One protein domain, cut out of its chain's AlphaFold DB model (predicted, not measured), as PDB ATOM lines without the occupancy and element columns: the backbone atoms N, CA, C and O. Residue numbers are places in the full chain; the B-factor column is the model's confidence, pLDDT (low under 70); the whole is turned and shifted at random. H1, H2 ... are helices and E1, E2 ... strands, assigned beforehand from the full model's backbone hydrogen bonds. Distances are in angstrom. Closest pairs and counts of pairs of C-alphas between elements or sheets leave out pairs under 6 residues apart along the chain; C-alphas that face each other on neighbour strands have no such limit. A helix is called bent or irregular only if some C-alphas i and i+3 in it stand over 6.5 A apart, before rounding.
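What this domain is: This is residues 538 to 612 and 663 to 683 of the 685 residues of an uncharacterized protein of Paenibacillus sp. PDC88 (UniProt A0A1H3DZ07). Helices H3 and H5 cross in the middle of a small helical domain, with H1 packed on H3, H2 on the last turns of H5, and H4 on H5 near one end of H3. A long stretch without a named element, residues 570 to 585, leads from H2 to H3, and the short strand E1 lies far out. The printed part has 96 residues, ordered H1, H2, H3, H4, E1, H5, and its class is mostly helix. It is compact, with a radius of gyration of the C-alphas of 12.8 A and spans of 38 by 30 by 20 A.

Where its parts are: H1, residues 541 to 555, begins at C-alpha 541 (86.292, 119.860, 139.831) and is 21.5 A long; it is irregular, C-alphas 551 and 554 being 7.2 A apart. H2 is residues 561 to 569, H3 residues 586 to 599, 20.2 A, and H4 residues 601 to 611, 15.2 A. E1, residues 663 to 665, pairs with no named strand. H5, residues 667 to 683, 24.6 A, ends at C-alpha 683 (89.564, 140.057, 135.541).

How they stand to each other: H3 and H5 touch at a steep tilt of 64 degrees, closest at the C-alphas of Val 593 and Thr 672, 6.7 A. H1 touches H3 with residues 549 to 553 alone, closest at Ser 550 and Val 588, C-alphas 5.9 A apart. H2 touches H5, closest at the C-alphas of Phe 568 and Lys 680, 5.1 A. H4 touches H5, closest at the C-alphas of Phe 611 and Arg 671, 5.6 A. H1 and H5 are apart. Every O i to N i+4 pair is within hydrogen-bond range in H2, H3, H4 and H5; in H1 9 of 11 are.

The domain as a whole: The C-alphas of His 539 and His 602, the two farthest apart, are 38.4 A apart. Residues 613 to 662 are not printed, a gap of 19.1 A between C-alphas 612 and 663. The link from H2 to H3 is long. Residues 538 to 543 and 579 to 580 have pLDDT under 70.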
ATOM      1  N   PHE A 538      87.883 112.186 136.373       58.94
ATOM      2  CA  PHE A 538      88.462 113.296 137.130       58.94
ATOM      3  C   PHE A 538      88.115 113.095 138.610       58.94
ATOM      4  O   PHE A 538      86.990 112.691 138.922       58.94
ATOM      5  N   HIS A 539      89.062 113.344 139.518       58.91
ATOM      6  CA  HIS A 539      88.862 113.111 140.954       58.91
ATOM      7  C   HIS A 539      88.286 114.335 141.681       58.91
ATOM      8  O   HIS A 539      87.690 114.183 142.746       58.91
ATOM      9  N   SER A 540      88.413 115.532 141.104       62.44
ATOM     10  CA  SER A 540      87.795 116.761 141.600       62.44
ATOM     11  C   SER A 540      87.408 117.729 140.465       62.44
ATOM     12  O   SER A 540      87.742 117.508 139.299       62.44
ATOM     13  N   HIS A 541      86.672 118.801 140.790       67.06
ATOM     14  CA  HIS A 541      86.292 119.860 139.831       67.06
ATOM     15  C   HIS A 541      87.532 120.555 139.256       67.06
ATOM     16  O   HIS A 541      87.613 120.840 138.066       67.06
ATOM     17  N   GLU A 542      88.544 120.740 140.100       69.62
ATOM     18  CA  GLU A 542      89.818 121.371 139.768       69.62
ATOM     19  C   GLU A 542      90.629 120.544 138.759       69.62
ATOM     20  O   GLU A 542      91.279 121.138 137.902       69.62
ATOM     21  N   ASP A 543      90.559 119.203 138.801       68.12
ATOM     22  CA  ASP A 543      91.189 118.336 137.784       68.12
ATOM     23  C   ASP A 543      90.551 118.558 136.399       68.12
ATOM     24  O   ASP A 543      91.251 118.707 135.397       68.12
ATOM     25  N   TYR A 544      89.214 118.612 136.349       71.81
ATOM     26  CA  TYR A 544      88.454 118.854 135.118       71.81
ATOM     27  C   TYR A 544      88.749 120.243 134.535       71.81
ATOM     28  O   TYR A 544      89.018 120.371 133.338       71.81
ATOM     29  N   VAL A 545      88.754 121.282 135.378       71.88
ATOM     30  CA  VAL A 545      89.062 122.649 134.944       71.88
ATOM     31  C   VAL A 545      90.520 122.774 134.481       71.88
ATOM     32  O   VAL A 545      90.775 123.426 133.469       71.88
ATOM     33  N   ALA A 546      91.479 122.131 135.158       72.50
ATOM     34  CA  ALA A 546      92.888 122.161 134.762       72.50
ATOM     35  C   ALA A 546      93.130 121.540 133.375       72.50
ATOM     36  O   ALA A 546      93.845 122.127 132.557       72.50
ATOM     37  N   GLU A 547      92.504 120.397 133.081       74.75
ATOM     38  CA  GLU A 547      92.614 119.765 131.761       74.75
ATOM     39  C   GLU A 547      91.890 120.596 130.684       74.75
ATOM     40  O   GLU A 547      92.424 120.789 129.591       74.75
ATOM     41  N   PHE A 548      90.733 121.195 131.004       76.31
ATOM     42  CA  PHE A 548      90.035 122.121 130.103       76.31
ATOM     43  C   PHE A 548      90.908 123.321 129.717       76.31
ATOM     44  O   PHE A 548      91.010 123.648 128.536       76.31
ATOM     45  N   ILE A 549      91.584 123.947 130.685       79.00
ATOM     46  CA  ILE A 549      92.490 125.082 130.448       79.00
ATOM     47  C   ILE A 549      93.616 124.704 129.482       79.00
ATOM     48  O   ILE A 549      93.894 125.469 128.557       79.00
ATOM     49  N   SER A 550      94.227 123.529 129.663       77.06
ATOM     50  CA  SER A 550      95.292 123.031 128.780       77.06
ATOM     51  C   SER A 550      94.857 122.989 127.308       77.06
ATOM     52  O   SER A 550      95.635 123.376 126.434       77.06
ATOM     53  N   GLU A 551      93.612 122.581 127.045       76.50
ATOM     54  CA  GLU A 551      93.034 122.494 125.699       76.50
ATOM     55  C   GLU A 551      92.576 123.851 125.137       76.50
ATOM     56  O   GLU A 551      92.690 124.085 123.932       76.50
ATOM     57  N   VAL A 552      92.064 124.769 125.971       77.94
ATOM     58  CA  VAL A 552      91.489 126.035 125.471       77.94
ATOM     59  C   VAL A 552      92.461 127.210 125.385       77.94
ATOM     60  O   VAL A 552      92.179 128.112 124.601       77.94
ATOM     61  N   ILE A 553      93.601 127.224 126.098       85.94
ATOM     62  CA  ILE A 553      94.598 128.325 126.022       85.94
ATOM     63  C   ILE A 553      94.905 128.769 124.573       85.94
ATOM     64  O   ILE A 553      94.884 129.976 124.323       85.94
ATOM     65  N   PRO A 554      95.152 127.869 123.596       85.06
ATOM     66  CA  PRO A 554      95.462 128.270 122.218       85.06
ATOM     67  C   PRO A 554      94.278 128.879 121.449       85.06
ATOM     68  O   PRO A 554      94.474 129.415 120.361       85.06
ATOM     69  N   LEU A 555      93.049 128.752 121.961       83.94
ATOM     70  CA  LEU A 555      91.814 129.140 121.271       83.94
ATOM     71  C   LEU A 555      91.335 130.559 121.617       83.94
ATOM     72  O   LEU A 555      90.483 131.097 120.893       83.94
ATOM     73  N   PHE A 556      91.859 131.135 122.703       85.44
ATOM     74  CA  PHE A 556      91.703 132.541 123.074       85.44
ATOM     75  C   PHE A 556      92.746 133.406 122.356       85.44
ATOM     76  O   PHE A 556      93.892 132.991 122.194       85.44
ATOM     77  N   ASP A 557      92.373 134.626 121.985       87.25
ATOM     78  CA  ASP A 557      93.307 135.693 121.609       87.25
ATOM     79  C   ASP A 557      93.446 136.663 122.792       87.25
ATOM     80  O   ASP A 557      92.462 137.280 123.191       87.25
ATOM     81  N   PHE A 558      94.629 136.779 123.399       89.56
ATOM     82  CA  PHE A 558      94.853 137.697 124.523       89.56
ATOM     83  C   PHE A 558      95.072 139.147 124.066       89.56
ATOM     84  O   PHE A 558      95.050 140.048 124.902       89.56
ATOM     85  N   ARG A 559      95.225 139.398 122.756       85.81
ATOM     86  CA  ARG A 559      95.243 140.759 122.186       85.81
ATOM     87  C   ARG A 559      93.861 141.405 122.206       85.81
ATOM     88  O   ARG A 559      93.759 142.627 122.139       85.81
ATOM     89  N   ASP A 560      92.813 140.588 122.284       85.50
ATOM     90  CA  ASP A 560      91.430 141.001 122.492       85.50
ATOM     91  C   ASP A 560      91.133 141.058 124.009       85.50
ATOM     92  O   ASP A 560      91.085 140.009 124.665       85.50
ATOM     93  N   PRO A 561      90.904 142.254 124.592       82.12
ATOM     94  CA  PRO A 561      90.648 142.404 126.024       82.12
ATOM     95  C   PRO A 561      89.419 141.637 126.529       82.12
ATOM     96  O   PRO A 561      89.403 141.211 127.685       82.12
ATOM     97  N   ASP A 562      88.393 141.425 125.694       81.12
ATOM     98  CA  ASP A 562      87.203 140.668 126.097       81.12
ATOM     99  C   ASP A 562      87.500 139.166 126.186       81.12
ATOM    100  O   ASP A 562      86.997 138.488 127.088       81.12
ATOM    101  N   GLN A 563      88.336 138.631 125.293       82.69
ATOM    102  CA  GLN A 563      88.794 137.240 125.354       82.69
ATOM    103  C   GLN A 563      89.792 137.017 126.492       82.69
ATOM    104  O   GLN A 563      89.650 136.043 127.234       82.69
ATOM    105  N   LEU A 564      90.734 137.943 126.692       84.62
ATOM    106  CA  LEU A 564      91.643 137.944 127.836       84.62
ATOM    107  C   LEU A 564      90.864 137.933 129.165       84.62
ATOM    108  O   LEU A 564      91.104 137.065 130.008       84.62
ATOM    109  N   ARG A 565      89.856 138.810 129.317       83.25
ATOM    110  CA  ARG A 565      88.957 138.811 130.484       83.25
ATOM    111  C   ARG A 565      88.263 137.461 130.662       83.25
ATOM    112  O   ARG A 565      88.337 136.879 131.742       83.25
ATOM    113  N   ARG A 566      87.619 136.933 129.614       79.81
ATOM    114  CA  ARG A 566      86.886 135.651 129.667       79.81
ATOM    115  C   ARG A 566      87.780 134.474 130.070       79.81
ATOM    116  O   ARG A 566      87.333 133.624 130.834       79.81
ATOM    117  N   PHE A 567      89.034 134.431 129.612       86.06
ATOM    118  CA  PHE A 567      89.990 133.399 130.027       86.06
ATOM    119  C   PHE A 567      90.301 133.482 131.527       86.06
ATOM    120  O   PHE A 567      90.246 132.483 132.251       86.06
ATOM    121  N   PHE A 568      90.584 134.686 132.029       85.50
ATOM    122  CA  PHE A 568      90.884 134.878 133.445       85.50
ATOM    123  C   PHE A 568      89.650 134.814 134.359       85.50
ATOM    124  O   PHE A 568      89.823 134.602 135.555       85.50
ATOM    125  N   GLN A 569      88.428 134.818 133.823       79.75
ATOM    126  CA  GLN A 569      87.200 134.536 134.581       79.75
ATOM    127  C   GLN A 569      86.922 133.035 134.824       79.75
ATOM    128  O   GLN A 569      86.152 132.715 135.727       79.75
ATOM    129  N   LEU A 570      87.574 132.108 134.101       77.38
ATOM    130  CA  LEU A 570      87.425 130.653 134.308       77.38
ATOM    131  C   LEU A 570      87.759 130.236 135.761       77.38
ATOM    132  O   LEU A 570      88.703 130.757 136.354       77.38
ATOM    133  N   GLU A 571      87.046 129.264 136.337       73.62
ATOM    134  CA  GLU A 571      87.159 128.898 137.766       73.62
ATOM    135  C   GLU A 571      88.415 128.072 138.118       73.62
ATOM    136  O   GLU A 571      88.329 126.904 138.488       73.62
ATOM    137  N   PHE A 572      89.603 128.678 138.033       77.50
ATOM    138  CA  PHE A 572      90.861 128.055 138.460       77.50
ATOM    139  C   PHE A 572      91.656 128.905 139.447       77.50
ATOM    140  O   PHE A 572      91.766 130.121 139.295       77.50
ATOM    141  N   SER A 573      92.237 128.231 140.443       75.94
ATOM    142  CA  SER A 573      93.011 128.836 141.529       75.94
ATOM    143  C   SER A 573      94.507 128.574 141.364       75.94
ATOM    144  O   SER A 573      94.946 127.450 141.117       75.94
ATOM    145  N   THR A 574      95.293 129.625 141.565       77.06
ATOM    146  CA  THR A 574      96.762 129.635 141.528       77.06
ATOM    147  C   THR A 574      97.416 128.810 142.629       77.06
ATOM    148  O   THR A 574      98.535 128.345 142.447       77.06
ATOM    149  N   LYS A 575      96.710 128.544 143.737       74.94
ATOM    150  CA  LYS A 575      97.184 127.664 144.825       74.94
ATOM    151  C   LYS A 575      97.364 126.206 144.388       74.94
ATOM    152  O   LYS A 575      98.023 125.440 145.085       74.94
ATOM    153  N   TYR A 576      96.783 125.826 143.249       75.56
ATOM    154  CA  TYR A 576      96.985 124.519 142.627       75.56
ATOM    155  C   TYR A 576      98.073 124.512 141.540       75.56
ATOM    156  O   TYR A 576      98.247 123.492 140.871       75.56
ATOM    157  N   ILE A 577      98.792 125.626 141.363       76.06
ATOM    158  CA  ILE A 577      99.984 125.743 140.522       76.06
ATOM    159  C   ILE A 577     101.207 125.686 141.448       76.06
ATOM    160  O   ILE A 577     101.281 126.443 142.414       76.06
ATOM    161  N   TYR A 578     102.145 124.775 141.175       74.25
ATOM    162  CA  TYR A 578     103.372 124.547 141.968       74.25
ATOM    163  C   TYR A 578     103.160 124.212 143.468       74.25
ATOM    164  O   TYR A 578     104.123 124.166 144.224       74.25
ATOM    165  N   GLY A 579     101.921 123.977 143.914       69.12
ATOM    166  CA  GLY A 579     101.609 123.540 145.280       69.12
ATOM    167  C   GLY A 579     101.996 122.075 145.556       69.12
ATOM    168  O   GLY A 579     102.329 121.348 144.621       69.12
ATOM    169  N   PRO A 580     101.864 121.596 146.810       62.62
ATOM    170  CA  PRO A 580     102.236 120.230 147.205       62.62
ATOM    171  C   PRO A 580     101.296 119.166 146.609       62.62
ATOM    172  O   PRO A 580     101.668 118.006 146.453       62.62
ATOM    173  N   TYR A 581     100.088 119.582 146.214       70.12
ATOM    174  CA  TYR A 581      99.116 118.794 145.458       70.12
ATOM    175  C   TYR A 581      98.731 119.567 144.183       70.12
ATOM    176  O   TYR A 581      97.665 120.194 144.137       70.12
ATOM    177  N   PRO A 582      99.607 119.616 143.162       71.50
ATOM    178  CA  PRO A 582      99.388 120.451 141.990       71.50
ATOM    179  C   PRO A 582      98.273 119.855 141.119       71.50
ATOM    180  O   PRO A 582      98.381 118.727 140.641       71.50
ATOM    181  N   LYS A 583      97.200 120.622 140.901       74.12
ATOM    182  CA  LYS A 583      96.118 120.265 139.958       74.12
ATOM    183  C   LYS A 583      96.396 120.807 138.559       74.12
ATOM    184  O   LYS A 583      95.996 120.204 137.572       74.12
ATOM    185  N   ILE A 584      97.111 121.928 138.471       78.38
ATOM    186  CA  ILE A 584      97.520 122.547 137.210       78.38
ATOM    187  C   ILE A 584      98.983 122.177 136.951       78.38
ATOM    188  O   ILE A 584      99.864 122.473 137.758       78.38
ATOM    189  N   LYS A 585      99.236 121.527 135.810       80.06
ATOM    190  CA  LYS A 585     100.581 121.123 135.368       80.06
ATOM    191  C   LYS A 585     101.463 122.364 135.142       80.06
ATOM    192  O   LYS A 585     100.983 123.366 134.606       80.06
ATOM    193  N   LYS A 586     102.753 122.288 135.497       83.25
ATOM    194  CA  LYS A 586     103.742 123.380 135.350       83.25
ATOM    195  C   LYS A 586     103.730 123.979 133.943       83.25
ATOM    196  O   LYS A 586     103.645 125.191 133.771       83.25
ATOM    197  N   GLU A 587     103.693 123.117 132.935       84.06
ATOM    198  CA  GLU A 587     103.721 123.475 131.519       84.06
ATOM    199  C   GLU A 587     102.499 124.302 131.093       84.06
ATOM    200  O   GLU A 587     102.581 125.054 130.124       84.06
ATOM    201  N   VAL A 588     101.364 124.177 131.790       84.62
ATOM    202  CA  VAL A 588     100.140 124.946 131.513       84.62
ATOM    203  C   VAL A 588     100.286 126.375 132.035       84.62
ATOM    204  O   VAL A 588      99.980 127.317 131.306       84.62
ATOM    205  N   ALA A 589     100.817 126.558 133.247       86.50
ATOM    206  CA  ALA A 589     101.100 127.882 133.806       86.50
ATOM    207  C   ALA A 589     102.164 128.633 132.987       86.50
ATOM    208  O   ALA A 589     101.943 129.776 132.579       86.50
ATOM    209  N   ASP A 590     103.255 127.951 132.634       86.75
ATOM    210  CA  ASP A 590     104.290 128.470 131.738       86.75
ATOM    211  C   ASP A 590     103.713 128.915 130.379       86.75
ATOM    212  O   ASP A 590     104.087 129.967 129.858       86.75
ATOM    213  N   ARG A 591     102.789 128.139 129.786       88.50
ATOM    214  CA  ARG A 591     102.114 128.499 128.523       88.50
ATOM    215  C   ARG A 591     101.253 129.754 128.659       88.50
ATOM    216  O   ARG A 591     101.252 130.560 127.733       88.50
ATOM    217  N   ILE A 592     100.551 129.938 129.781       90.31
ATOM    218  CA  ILE A 592      99.745 131.144 130.035       90.31
ATOM    219  C   ILE A 592     100.646 132.383 130.051       90.31
ATOM    220  O   ILE A 592     100.355 133.352 129.354       90.31
ATOM    221  N   VAL A 593     101.763 132.346 130.787       90.19
ATOM    222  CA  VAL A 593     102.680 133.497 130.882       90.19
ATOM    223  C   VAL A 593     103.422 133.757 129.569       90.19
ATOM    224  O   VAL A 593     103.552 134.915 129.179       90.19
ATOM    225  N   ARG A 594     103.823 132.721 128.819       91.00
ATOM    226  CA  ARG A 594     104.383 132.899 127.462       91.00
ATOM    227  C   ARG A 594     103.369 133.530 126.502       91.00
ATOM    228  O   ARG A 594     103.709 134.461 125.786       91.00
ATOM    229  N   LYS A 595     102.103 133.104 126.535       92.88
ATOM    230  CA  LYS A 595     101.051 133.710 125.704       92.88
ATOM    231  C   LYS A 595     100.793 135.173 126.085       92.88
ATOM    232  O   LYS A 595     100.696 136.016 125.202       92.88
ATOM    233  N   LEU A 596     100.762 135.498 127.382       91.00
ATOM    234  CA  LEU A 596     100.714 136.889 127.859       91.00
ATOM    235  C   LEU A 596     101.914 137.716 127.372       91.00
ATOM    236  O   LEU A 596     101.747 138.885 127.044       91.00
ATOM    237  N   HIS A 597     103.105 137.122 127.297       89.81
ATOM    238  CA  HIS A 597     104.312 137.794 126.813       89.81
ATOM    239  C   HIS A 597     104.219 138.126 125.318       89.81
ATOM    240  O   HIS A 597     104.538 139.240 124.908       89.81
ATOM    241  N   ASP A 598     103.721 137.189 124.515       90.25
ATOM    242  CA  ASP A 598     103.665 137.322 123.055       90.25
ATOM    243  C   ASP A 598     102.453 138.143 122.556       90.25
ATOM    244  O   ASP A 598     102.418 138.597 121.404       90.25
ATOM    245  N   GLU A 599     101.437 138.329 123.406       89.06
ATOM    246  CA  GLU A 599     100.165 138.976 123.051       89.06
ATOM    247  C   GLU A 599      99.854 140.245 123.870       89.06
ATOM    248  O   GLU A 599      99.175 141.126 123.347       89.06
ATOM    249  N   VAL A 600     100.397 140.403 125.086       85.50
ATOM    250  CA  VAL A 600     100.195 141.579 125.969       85.50
ATOM    251  C   VAL A 600     101.522 142.066 126.612       85.50
ATOM    252  O   VAL A 600     101.603 142.266 127.830       85.50
ATOM    253  N   PRO A 601     102.600 142.291 125.828       80.12
ATOM    254  CA  PRO A 601     103.959 142.465 126.357       80.12
ATOM    255  C   PRO A 601     104.125 143.655 127.313       80.12
ATOM    256  O   PRO A 601     104.841 143.542 128.303       80.12
ATOM    257  N   HIS A 602     103.469 144.791 127.051       79.69
ATOM    258  CA  HIS A 602     103.661 146.017 127.838       79.69
ATOM    259  C   HIS A 602     103.108 145.903 129.269       79.69
ATOM    260  O   HIS A 602     103.776 146.289 130.226       79.69
ATOM    261  N   GLU A 603     101.898 145.359 129.432       80.62
ATOM    262  CA  GLU A 603     101.321 145.137 130.763       80.62
ATOM    263  C   GLU A 603     102.089 144.037 131.502       80.62
ATOM    264  O   GLU A 603     102.473 144.229 132.658       80.62
ATOM    265  N   LEU A 604     102.402 142.927 130.818       85.69
ATOM    266  CA  LEU A 604     103.187 141.852 131.418       85.69
ATOM    267  C   LEU A 604     104.562 142.338 131.886       85.69
ATOM    268  O   LEU A 604     104.967 141.968 132.983       85.69
ATOM    269  N   GLN A 605     105.271 143.157 131.104       85.56
ATOM    270  CA  GLN A 605     106.592 143.654 131.483       85.56
ATOM    271  C   GLN A 605     106.535 144.415 132.814       85.56
ATOM    272  O   GLN A 605     107.290 144.098 133.732       85.56
ATOM    273  N   ILE A 606     105.608 145.368 132.959       84.50
ATOM    274  CA  ILE A 606     105.489 146.182 134.178       84.50
ATOM    275  C   ILE A 606     105.122 145.310 135.395       84.50
ATOM    276  O   ILE A 606     105.640 145.532 136.493       84.50
ATOM    277  N   VAL A 607     104.256 144.309 135.208       87.06
ATOM    278  CA  VAL A 607     103.836 143.369 136.264       87.06
ATOM    279  C   VAL A 607     104.959 142.387 136.627       87.06
ATOM    280  O   VAL A 607     105.195 142.135 137.807       87.06
ATOM    281  N   SER A 608     105.706 141.878 135.646       87.25
ATOM    282  CA  SER A 608     106.868 141.008 135.863       87.25
ATOM    283  C   SER A 608     107.973 141.747 136.615       87.25
ATOM    284  O   SER A 608     108.433 141.263 137.644       87.25
ATOM    285  N   GLU A 609     108.321 142.966 136.187       85.56
ATOM    286  CA  GLU A 609     109.302 143.827 136.865       85.56
ATOM    287  C   GLU A 609     108.910 144.169 138.313       85.56
ATOM    288  O   GLU A 609     109.761 144.539 139.128       85.56
ATOM    289  N   PHE A 610     107.623 144.089 138.660       87.06
ATOM    290  CA  PHE A 610     107.181 144.240 140.042       87.06
ATOM    291  C   PHE A 610     107.486 142.986 140.879       87.06
ATOM    292  O   PHE A 610     107.964 143.127 142.004       87.06
ATOM    293  N   PHE A 611     107.273 141.784 140.331       88.88
ATOM    294  CA  PHE A 611     107.491 140.502 141.021       88.88
ATOM    295  C   PHE A 611     108.915 139.924 140.903       88.88
ATOM    296  O   PHE A 611     109.235 138.968 141.608       88.88
ATOM    297  N   ASP A 612     109.785 140.487 140.063       82.12
ATOM    298  CA  ASP A 612     111.195 140.081 139.973       82.12
ATOM    299  C   ASP A 612     111.933 140.247 141.318       82.12
ATOM    300  O   ASP A 612     111.705 141.210 142.050       82.12
ATOM    301  N   THR A 663     105.580 124.910 151.468       83.50
ATOM    302  CA  THR A 663     105.888 124.752 150.041       83.50
ATOM    303  C   THR A 663     106.899 125.806 149.619       83.50
ATOM    304  O   THR A 663     106.675 126.996 149.852       83.50
ATOM    305  N   HIS A 664     107.986 125.376 148.982       85.38
ATOM    306  CA  HIS A 664     109.047 126.241 148.469       85.38
ATOM    307  C   HIS A 664     108.894 126.417 146.957       85.38
ATOM    308  O   HIS A 664     108.777 125.443 146.217       85.38
ATOM    309  N   PHE A 665     108.918 127.663 146.500       86.44
ATOM    310  CA  PHE A 665     108.822 128.052 145.097       86.44
ATOM    311  C   PHE A 665     110.158 128.632 144.647       86.44
ATOM    312  O   PHE A 665     110.715 129.496 145.332       86.44
ATOM    313  N   THR A 666     110.642 128.223 143.474       87.44
ATOM    314  CA  THR A 666     111.781 128.905 142.840       87.44
ATOM    315  C   THR A 666     111.403 130.337 142.414       87.44
ATOM    316  O   THR A 666     110.211 130.629 142.248       87.44
ATOM    317  N   PRO A 667     112.380 131.237 142.182       86.38
ATOM    318  CA  PRO A 667     112.120 132.630 141.793       86.38
ATOM    319  C   PRO A 667     111.272 132.774 140.514       86.38
ATOM    320  O   PRO A 667     110.454 133.687 140.399       86.38
ATOM    321  N   ASP A 668     111.401 131.837 139.568       86.56
ATOM    322  CA  ASP A 668     110.588 131.808 138.346       86.56
ATOM    323  C   ASP A 668     109.160 131.295 138.579       86.56
ATOM    324  O   ASP A 668     108.214 131.806 137.976       86.56
ATOM    325  N   GLU A 669     108.979 130.314 139.465       87.75
ATOM    326  CA  GLU A 669     107.664 129.753 139.799       87.75
ATOM    327  C   GLU A 669     106.826 130.738 140.609       87.75
ATOM    328  O   GLU A 669     105.649 130.933 140.307       87.75
ATOM    329  N   VAL A 670     107.433 131.420 141.589       87.31
ATOM    330  CA  VAL A 670     106.748 132.455 142.375       87.31
ATOM    331  C   VAL A 670     106.351 133.647 141.499       87.31
ATOM    332  O   VAL A 670     105.215 134.117 141.585       87.31
ATOM    333  N   ARG A 671     107.223 134.075 140.575       87.50
ATOM    334  CA  ARG A 671     106.921 135.119 139.584       87.50
ATOM    335  C   ARG A 671     105.788 134.703 138.646       87.50
ATOM    336  O   ARG A 671     104.821 135.445 138.489       87.50
ATOM    337  N   THR A 672     105.867 133.502 138.071       89.06
ATOM    338  CA  THR A 672     104.838 132.946 137.172       89.06
ATOM    339  C   THR A 672     103.484 132.847 137.869       89.06
ATOM    340  O   THR A 672     102.468 133.288 137.328       89.06
ATOM    341  N   ARG A 673     103.466 132.343 139.109       88.00
ATOM    342  CA  ARG A 673     102.262 132.262 139.935       88.00
ATOM    343  C   ARG A 673     101.671 133.645 140.216       88.00
ATOM    344  O   ARG A 673     100.482 133.830 139.965       88.00
ATOM    345  N   PHE A 674     102.469 134.619 140.664       88.50
ATOM    346  CA  PHE A 674     101.956 135.959 140.980       88.50
ATOM    347  C   PHE A 674     101.500 136.762 139.751       88.50
ATOM    348  O   PHE A 674     100.565 137.552 139.865       88.50
ATOM    349  N   ILE A 675     102.073 136.519 138.568       90.00
ATOM    350  CA  ILE A 675     101.564 137.052 137.292       90.00
ATOM    351  C   ILE A 675     100.177 136.475 136.971       90.00
ATOM    352  O   ILE A 675      99.266 137.217 136.603       90.00
ATOM    353  N   ILE A 676      99.984 135.161 137.124       89.31
ATOM    354  CA  ILE A 676      98.677 134.527 136.892       89.31
ATOM    355  C   ILE A 676      97.660 135.005 137.941       89.31
ATOM    356  O   ILE A 676      96.523 135.304 137.577       89.31
ATOM    357  N   ASP A 677      98.064 135.153 139.210       87.81
ATOM    358  CA  ASP A 677      97.237 135.744 140.275       87.81
ATOM    359  C   ASP A 677      96.841 137.192 139.958       87.81
ATOM    360  O   ASP A 677      95.685 137.559 140.156       87.81
ATOM    361  N   TYR A 678      97.761 138.010 139.439       89.19
ATOM    362  CA  TYR A 678      97.473 139.382 139.017       89.19
ATOM    363  C   TYR A 678      96.328 139.416 138.000       89.19
ATOM    364  O   TYR A 678      95.294 140.041 138.252       89.19
ATOM    365  N   TYR A 679      96.458 138.679 136.893       88.62
ATOM    366  CA  TYR A 679      95.435 138.670 135.847       88.62
ATOM    367  C   TYR A 679      94.133 138.003 136.320       88.62
ATOM    368  O   TYR A 679      93.046 138.457 135.955       88.62
ATOM    369  N   LYS A 680      94.216 136.988 137.194       85.88
ATOM    370  CA  LYS A 680      93.053 136.374 137.855       85.88
ATOM    371  C   LYS A 680      92.256 137.370 138.683       85.88
ATOM    372  O   LYS A 680      91.042 137.428 138.540       85.88
ATOM    373  N   ASN A 681      92.912 138.142 139.543       81.62
ATOM    374  CA  ASN A 681      92.223 139.075 140.431       81.62
ATOM    375  C   ASN A 681      91.752 140.335 139.686       81.62
ATOM    376  O   ASN A 681      90.697 140.876 140.013       81.62
ATOM    377  N   TYR A 682      92.487 140.766 138.655       81.62
ATOM    378  CA  TYR A 682      92.105 141.899 137.812       81.62
ATOM    379  C   TYR A 682      90.848 141.624 136.965       81.62
ATOM    380  O   TYR A 682      89.999 142.502 136.845       81.62
ATOM    381  N   TYR A 683      90.699 140.414 136.409       78.12
ATOM    382  CA  TYR A 683      89.564 140.057 135.541       78.12
ATOM    383  C   TYR A 683      88.471 139.205 136.205       78.12
ATOM    384  O   TYR A 683      87.366 139.119 135.670       78.12
TER     385      TYR A 683